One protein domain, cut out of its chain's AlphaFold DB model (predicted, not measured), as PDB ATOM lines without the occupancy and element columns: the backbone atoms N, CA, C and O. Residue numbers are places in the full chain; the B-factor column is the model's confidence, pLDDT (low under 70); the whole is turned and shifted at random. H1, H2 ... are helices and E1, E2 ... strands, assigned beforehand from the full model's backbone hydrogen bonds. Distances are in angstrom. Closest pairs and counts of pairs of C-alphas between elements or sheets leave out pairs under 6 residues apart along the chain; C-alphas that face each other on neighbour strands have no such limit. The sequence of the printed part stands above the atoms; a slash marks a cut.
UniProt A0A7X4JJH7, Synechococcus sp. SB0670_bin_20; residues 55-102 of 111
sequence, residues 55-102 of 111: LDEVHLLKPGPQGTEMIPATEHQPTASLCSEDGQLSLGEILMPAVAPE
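AT A GLANCE: This is residues 55 to 102 of the 111 residues of a protein of Synechococcus sp. SB0670_bin_20 (UniProt A0A7X4JJH7). The printed part is an elongated body with a two-stranded hairpin, E1 and E2, toward one end of its long axis and two short helices, H1 and H2, touching each other toward the other end. After H2, residues 96 to 102 run back in the direction of the hairpin's turn, with no named element in them. The printed part has 48 residues, with two named strands and two named helices in the order E1, E2, H1, H2; the strands form one antiparallel sheet in the order E1 - E2, and the class is mixed, helices and strands. It is only just compact, close to loose, with a radius of gyration of the C-alphas of 11.2 A and spans of 37 by 20 by 15 A.

IN THESE COORDINATES: The printed part begins at Leu 55. E1 is a strand of residues 59 to 64, beginning at C-alpha 59 at (300.613, 123.258, 327.720) and 14.9 A long from first to last C-alpha. E2 is a strand of residues 67 to 72, 16.5 A long, which ends at C-alpha 72 at (304.517, 125.263, 328.492). H1 is a helix of residues 77 to 84, 11.2 A long. H2 is a helix of residues 91 to 95, 5.9 A long, ending at C-alpha 95 at (300.787, 124.069, 318.163).

HOW THE PARTS SIT: E1 and E2 form a hairpin of antiparallel neighbours, with 151 degrees between their N-to-C directions. Among the C-alphas that face each other are 59 and 72, 4.5 A apart, and 63 and 68, 4.6 A apart. N 60 and O 71 are within hydrogen-bond range at 2.8 A, and so are N 69 and O 62 at 2.8 A. E1 and H1 are apart, and E2 and H2 are apart. The closest C-alphas of E1 and H2 are those of Leu 60 and Leu 95, 7.7 A apart. H1 and H2 touch, and their closest C-alphas are those of Thr 79 and Ile 94, 6.1 A apart. In H2 every O i to N i+4 pair is within hydrogen-bond range; in H1 it is 3 of 4.

THE WHOLE: The two C-alphas farthest apart are those of Gln 66 and Asp 86, at 37.2 A, while the first and last printed C-alphas, of Leu 55 and Glu 102, are 23.3 A apart. The printed part has no cut. The links from E1 to E2 and from E2 to H1 are tight, the link from H1 to H2 is short, and no link is long. The mean pLDDT of the printed part is 82.6, and residues 77 to 88, of which 77 to 84 belong to H1, are under 70.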
ATOM      1  N   LEU A  55     298.676 132.306 325.493       88.75
ATOM      2  CA  LEU A  55     299.801 131.387 325.270       88.75
ATOM      3  C   LEU A  55     300.299 130.760 326.587       88.75
ATOM      4  O   LEU A  55     300.702 129.603 326.616       88.75
ATOM      5  N   ASP A  56     300.246 131.516 327.677       91.88
ATOM      6  CA  ASP A  56     300.598 131.112 329.040       91.88
ATOM      7  C   ASP A  56     299.583 130.154 329.685       91.88
ATOM      8  O   ASP A  56     299.873 129.535 330.710       91.88
ATOM      9  N   GLU A  57     298.416 129.980 329.066       93.00
ATOM     10  CA  GLU A  57     297.370 129.063 329.522       93.00
ATOM     11  C   GLU A  57     297.472 127.681 328.853       93.00
ATOM     12  O   GLU A  57     296.793 126.737 329.263       93.00
ATOM     13  N   VAL A  58     298.336 127.530 327.842       95.19
ATOM     14  CA  VAL A  58     298.440 126.311 327.031       95.19
ATOM     15  C   VAL A  58     299.699 125.521 327.371       95.19
ATOM     16  O   VAL A  58     300.803 126.055 327.459       95.19
ATOM     17  N   HIS A  59     299.527 124.210 327.517       95.62
ATOM     18  CA  HIS A  59     300.613 123.258 327.720       95.62
ATOM     19  C   HIS A  59     300.531 122.170 326.650       95.62
ATOM     20  O   HIS A  59     299.461 121.623 326.385       95.62
ATOM     21  N   LEU A  60     301.667 121.850 326.037       94.19
ATOM     22  CA  LEU A  60     301.799 120.755 325.090       94.19
ATOM     23  C   LEU A  60     302.066 119.473 325.870       94.19
ATOM     24  O   LEU A  60     302.946 119.439 326.729       94.19
ATOM     25  N   LEU A  61     301.342 118.412 325.531       93.62
ATOM     26  CA  LEU A  61     301.595 117.070 326.039       93.62
ATOM     27  C   LEU A  61     302.301 116.269 324.949       93.62
ATOM     28  O   LEU A  61     301.721 116.034 323.889       93.62
ATOM     29  N   LYS A  62     303.553 115.871 325.195       89.75
ATOM     30  CA  LYS A  62     304.354 115.095 324.239       89.75
ATOM     31  C   LYS A  62     304.683 113.710 324.799       89.75
ATOM     32  O   LYS A  62     305.125 113.612 325.943       89.75
ATOM     33  N   PRO A  63     304.494 112.628 324.024       88.69
ATOM     34  CA  PRO A  63     305.007 111.317 324.399       88.69
ATOM     35  C   PRO A  63     306.539 111.347 324.454       88.69
ATOM     36  O   PRO A  63     307.181 111.763 323.494       88.69
ATOM     37  N   GLY A  64     307.119 110.883 325.555       85.88
ATOM     38  CA  GLY A  64     308.562 110.756 325.744       85.88
ATOM     39  C   GLY A  64     308.971 109.358 326.230       85.88
ATOM     40  O   GLY A  64     308.118 108.515 326.529       85.88
ATOM     41  N   PRO A  65     310.284 109.081 326.358       85.31
ATOM     42  CA  PRO A  65     310.800 107.752 326.712       85.31
ATOM     43  C   PRO A  65     310.356 107.231 328.088       85.31
ATOM     44  O   PRO A  65     310.411 106.028 328.335       85.31
ATOM     45  N   GLN A  66     309.955 108.126 328.995       89.69
ATOM     46  CA  GLN A  66     309.560 107.812 330.376       89.69
ATOM     47  C   GLN A  66     308.103 108.194 330.689       89.69
ATOM     48  O   GLN A  66     307.733 108.306 331.855       89.69
ATOM     49  N   GLY A  67     307.268 108.383 329.663       88.81
ATOM     50  CA  GLY A  67     305.883 108.834 329.806       88.81
ATOM     51  C   GLY A  67     305.644 110.172 329.115       88.81
ATOM     52  O   GLY A  67     306.399 110.557 328.227       88.81
ATOM     53  N   THR A  68     304.578 110.869 329.497       91.31
ATOM     54  CA  THR A  68     304.205 112.151 328.888       91.31
ATOM     55  C   THR A  68     304.978 113.302 329.520       91.31
ATOM     56  O   THR A  68     304.935 113.493 330.734       91.31
ATOM     57  N   GLU A  69     305.642 114.094 328.688       92.25
ATOM     58  CA  GLU A  69     306.230 115.373 329.068       92.25
ATOM     59  C   GLU A  69     305.207 116.497 328.860       92.25
ATOM     60  O   GLU A  69     304.465 116.504 327.873       92.25
ATOM     61  N   MET A  70     305.164 117.444 329.795       92.88
ATOM     62  CA  MET A  70     304.341 118.645 329.703       92.88
ATOM     63  C   MET A  70     305.248 119.849 329.474       92.88
ATOM     64  O   MET A  70     306.106 120.137 330.303       92.88
ATOM     65  N   ILE A  71     305.040 120.552 328.364       92.94
ATOM     66  CA  ILE A  71     305.867 121.688 327.949       92.94
ATOM     67  C   ILE A  71     304.974 122.932 327.876       92.94
ATOM     68  O   ILE A  71     304.009 122.920 327.104       92.94
ATOM     69  N   PRO A  72     305.246 124.006 328.636       94.19
ATOM     70  CA  PRO A  72     304.517 125.263 328.492       94.19
ATOM     71  C   PRO A  72     304.632 125.800 327.061       94.19
ATOM     72  O   PRO A  72     305.720 125.818 326.482       94.19
ATOM     73  N   ALA A  73     303.532 126.275 326.475       92.25
ATOM     74  CA  ALA A  73     303.565 126.782 325.102       92.25
ATOM     75  C   ALA A  73     304.444 128.039 324.950       92.25
ATOM     76  O   ALA A  73     304.969 128.294 323.867       92.25
ATOM     77  N   THR A  74     304.667 128.778 326.040       89.75
ATOM     78  CA  THR A  74     305.603 129.910 326.128       89.75
ATOM     79  C   THR A  74     307.074 129.507 325.985       89.75
ATOM     80  O   THR A  74     307.876 130.308 325.510       89.75
ATOM     81  N   GLU A  75     307.438 128.280 326.359       89.00
ATOM     82  CA  GLU A  75     308.809 127.753 326.268       89.00
ATOM     83  C   GLU A  75     309.070 127.036 324.933       89.00
ATOM     84  O   GLU A  75     310.212 126.736 324.577       89.00
ATOM     85  N   HIS A  76     308.019 126.800 324.144       84.12
ATOM     86  CA  HIS A  76     308.134 126.219 322.816       84.12
ATOM     87  C   HIS A  76     308.602 127.287 321.806       84.12
ATOM     88  O   HIS A  76     307.814 128.093 321.312       84.12
ATOM     89  N   GLN A  77     309.905 127.289 321.487       69.62
ATOM     90  CA  GLN A  77     310.570 128.297 320.637       69.62
ATOM     91  C   GLN A  77     309.871 128.605 319.292       69.62
ATOM     92  O   GLN A  77     309.757 129.791 318.958       69.62
ATOM     93  N   PRO A  78     309.370 127.611 318.523       67.56
ATOM     94  CA  PRO A  78     308.612 127.889 317.302       67.56
ATOM     95  C   PRO A  78     307.347 128.713 317.568       67.56
ATOM     96  O   PRO A  78     306.988 129.563 316.762       67.56
ATOM     97  N   THR A  79     306.700 128.516 318.719       63.06
ATOM     98  CA  THR A  79     305.442 129.191 319.058       63.06
ATOM     99  C   THR A  79     305.651 130.651 319.417       63.06
ATOM    100  O   THR A  79     304.952 131.518 318.905       63.06
ATOM    101  N   ALA A  80     306.646 130.938 320.259       60.97
ATOM    102  CA  ALA A  80     306.952 132.307 320.667       60.97
ATOM    103  C   ALA A  80     307.366 133.189 319.473       60.97
ATOM    104  O   ALA A  80     306.998 134.363 319.410       60.97
ATOM    105  N   SER A  81     308.087 132.614 318.507       61.31
ATOM    106  CA  SER A  81     308.563 133.335 317.320       61.31
ATOM    107  C   SER A  81     307.433 133.584 316.312       61.31
ATOM    108  O   SER A  81     307.234 134.716 315.887       61.31
ATOM    109  N   LEU A  82     306.627 132.558 316.004       66.38
ATOM    110  CA  LEU A  82     305.553 132.641 315.002       66.38
ATOM    111  C   LEU A  82     304.325 133.432 315.475       66.38
ATOM    112  O   LEU A  82     303.651 134.047 314.657       66.38
ATOM    113  N   CYS A  83     304.044 133.477 316.781       61.34
ATOM    114  CA  CYS A  83     303.007 134.367 317.320       61.34
ATOM    115  C   CYS A  83     303.414 135.853 317.270       61.34
ATOM    116  O   CYS A  83     302.546 136.722 317.306       61.34
ATOM    117  N   SER A  84     304.721 136.148 317.226       56.91
ATOM    118  CA  SER A  84     305.263 137.515 317.246       56.91
ATOM    119  C   SER A  84     305.371 138.138 315.849       56.91
ATOM    120  O   SER A  84     305.382 139.363 315.726       56.91
ATOM    121  N   GLU A  85     305.441 137.309 314.804       53.91
ATOM    122  CA  GLU A  85     305.558 137.730 313.408       53.91
ATOM    123  C   GLU A  85     304.161 137.744 312.750       53.91
ATOM    124  O   GLU A  85     303.582 136.721 312.399       53.91
ATOM    125  N   ASP A  86     303.580 138.939 312.637       55.09
ATOM    126  CA  ASP A  86     302.413 139.292 311.807       55.09
ATOM    127  C   ASP A  86     301.045 138.631 312.086       55.09
ATOM    128  O   ASP A  86     300.072 138.950 311.399       55.09
ATOM    129  N   GLY A  87     300.902 137.784 313.112       59.28
ATOM    130  CA  GLY A  87     299.592 137.311 313.599       59.28
ATOM    131  C   GLY A  87     298.753 136.541 312.568       59.28
ATOM    132  O   GLY A  87     297.528 136.493 312.682       59.28
ATOM    133  N   GLN A  88     299.390 135.970 311.541       68.31
ATOM    134  CA  GLN A  88     298.694 135.261 310.460       68.31
ATOM    135  C   GLN A  88     298.238 133.855 310.851       68.31
ATOM    136  O   GLN A  88     297.299 133.347 310.243       68.31
ATOM    137  N   LEU A  89     298.890 133.241 311.840       80.69
ATOM    138  CA  LEU A  89     298.619 131.871 312.264       80.69
ATOM    139  C   LEU A  89     297.989 131.842 313.655       80.69
ATOM    140  O   LEU A  89     298.402 132.565 314.563       80.69
ATOM    141  N   SER A  90     296.991 130.983 313.832       87.19
ATOM    142  CA  SER A  90     296.354 130.748 315.121       87.19
ATOM    143  C   SER A  90     297.208 129.857 316.029       87.19
ATOM    144  O   SER A  90     298.052 129.086 315.570       87.19
ATOM    145  N   LEU A  91     296.932 129.879 317.340       89.00
ATOM    146  CA  LEU A  91     297.582 128.963 318.287       89.00
ATOM    147  C   LEU A  91     297.409 127.496 317.880       89.00
ATOM    148  O   LEU A  91     298.361 126.727 317.962       89.00
ATOM    149  N   GLY A  92     296.224 127.102 317.402       90.00
ATOM    150  CA  GLY A  92     295.998 125.751 316.893       90.00
ATOM    151  C   GLY A  92     296.889 125.415 315.694       90.00
ATOM    152  O   GLY A  92     297.478 124.340 315.663       90.00
ATOM    153  N   GLU A  93     297.052 126.327 314.735       88.12
ATOM    154  CA  GLU A  93     297.913 126.108 313.562       88.12
ATOM    155  C   GLU A  93     299.390 125.974 313.943       88.12
ATOM    156  O   GLU A  93     300.106 125.153 313.373       88.12
ATOM    157  N   ILE A  94     299.835 126.733 314.942       88.44
ATOM    158  CA  ILE A  94     301.221 126.722 315.410       88.44
ATOM    159  C   ILE A  94     301.509 125.486 316.278       88.44
ATOM    160  O   ILE A  94     302.574 124.876 316.172       88.44
ATOM    161  N   LEU A  95     300.570 125.102 317.148       90.56
ATOM    162  CA  LEU A  95     300.787 124.069 318.163       90.56
ATOM    163  C   LEU A  95     300.460 122.651 317.693       90.56
ATOM    164  O   LEU A  95     301.115 121.717 318.151       90.56
ATOM    165  N   MET A  96     299.488 122.455 316.795       90.44
ATOM    166  CA  MET A  96     299.120 121.103 316.347       90.44
ATOM    167  C   MET A  96     300.275 120.342 315.675       90.44
ATOM    168  O   MET A  96     300.476 119.178 316.024       90.44
ATOM    169  N   PRO A  97     301.098 120.954 314.800       88.38
ATOM    170  CA  PRO A  97     302.274 120.275 314.258       88.38
ATOM    171  C   PRO A  97     303.289 119.887 315.341       88.38
ATOM    172  O   PRO A  97     303.948 118.858 315.234       88.38
ATOM    173  N   ALA A  98     303.401 120.680 316.412       87.75
ATOM    174  CA  ALA A  98     304.370 120.454 317.480       87.75
ATOM    175  C   ALA A  98     304.049 119.242 318.370       87.75
ATOM    176  O   ALA A  98     304.957 118.715 319.020       87.75
ATOM    177  N   VAL A  99     302.780 118.826 318.425       89.00
ATOM    178  CA  VAL A  99     302.306 117.654 319.185       89.00
ATOM    179  C   VAL A  99     302.021 116.443 318.291       89.00
ATOM    180  O   VAL A  99     301.543 115.417 318.777       89.00
ATOM    181  N   ALA A 100     302.314 116.537 316.992       86.69
ATOM    182  CA  ALA A 100     302.191 115.408 316.085       86.69
ATOM    183  C   ALA A 100     303.175 114.284 316.482       86.69
ATOM    184  O   ALA A 100     304.315 114.568 316.862       86.69
ATOM    185  N   PRO A 101     302.779 113.002 316.384       84.06
ATOM    186  CA  PRO A 101     303.697 111.890 316.613       84.06
ATOM    187  C   PRO A 101     304.879 111.917 315.629       84.06
ATOM    188  O   PRO A 101     304.669 112.048 314.426       84.06
ATOM    189  N   GLU A 102     306.106 111.685 316.115       80.69
ATOM    190  CA  GLU A 102     307.363 111.768 315.333       80.69
ATOM    191  C   GLU A 102     307.430 110.834 314.107       80.69
ATOM    192  O   GLU A 102     308.344 110.918 313.292       80.69
TER     193      GLU A 102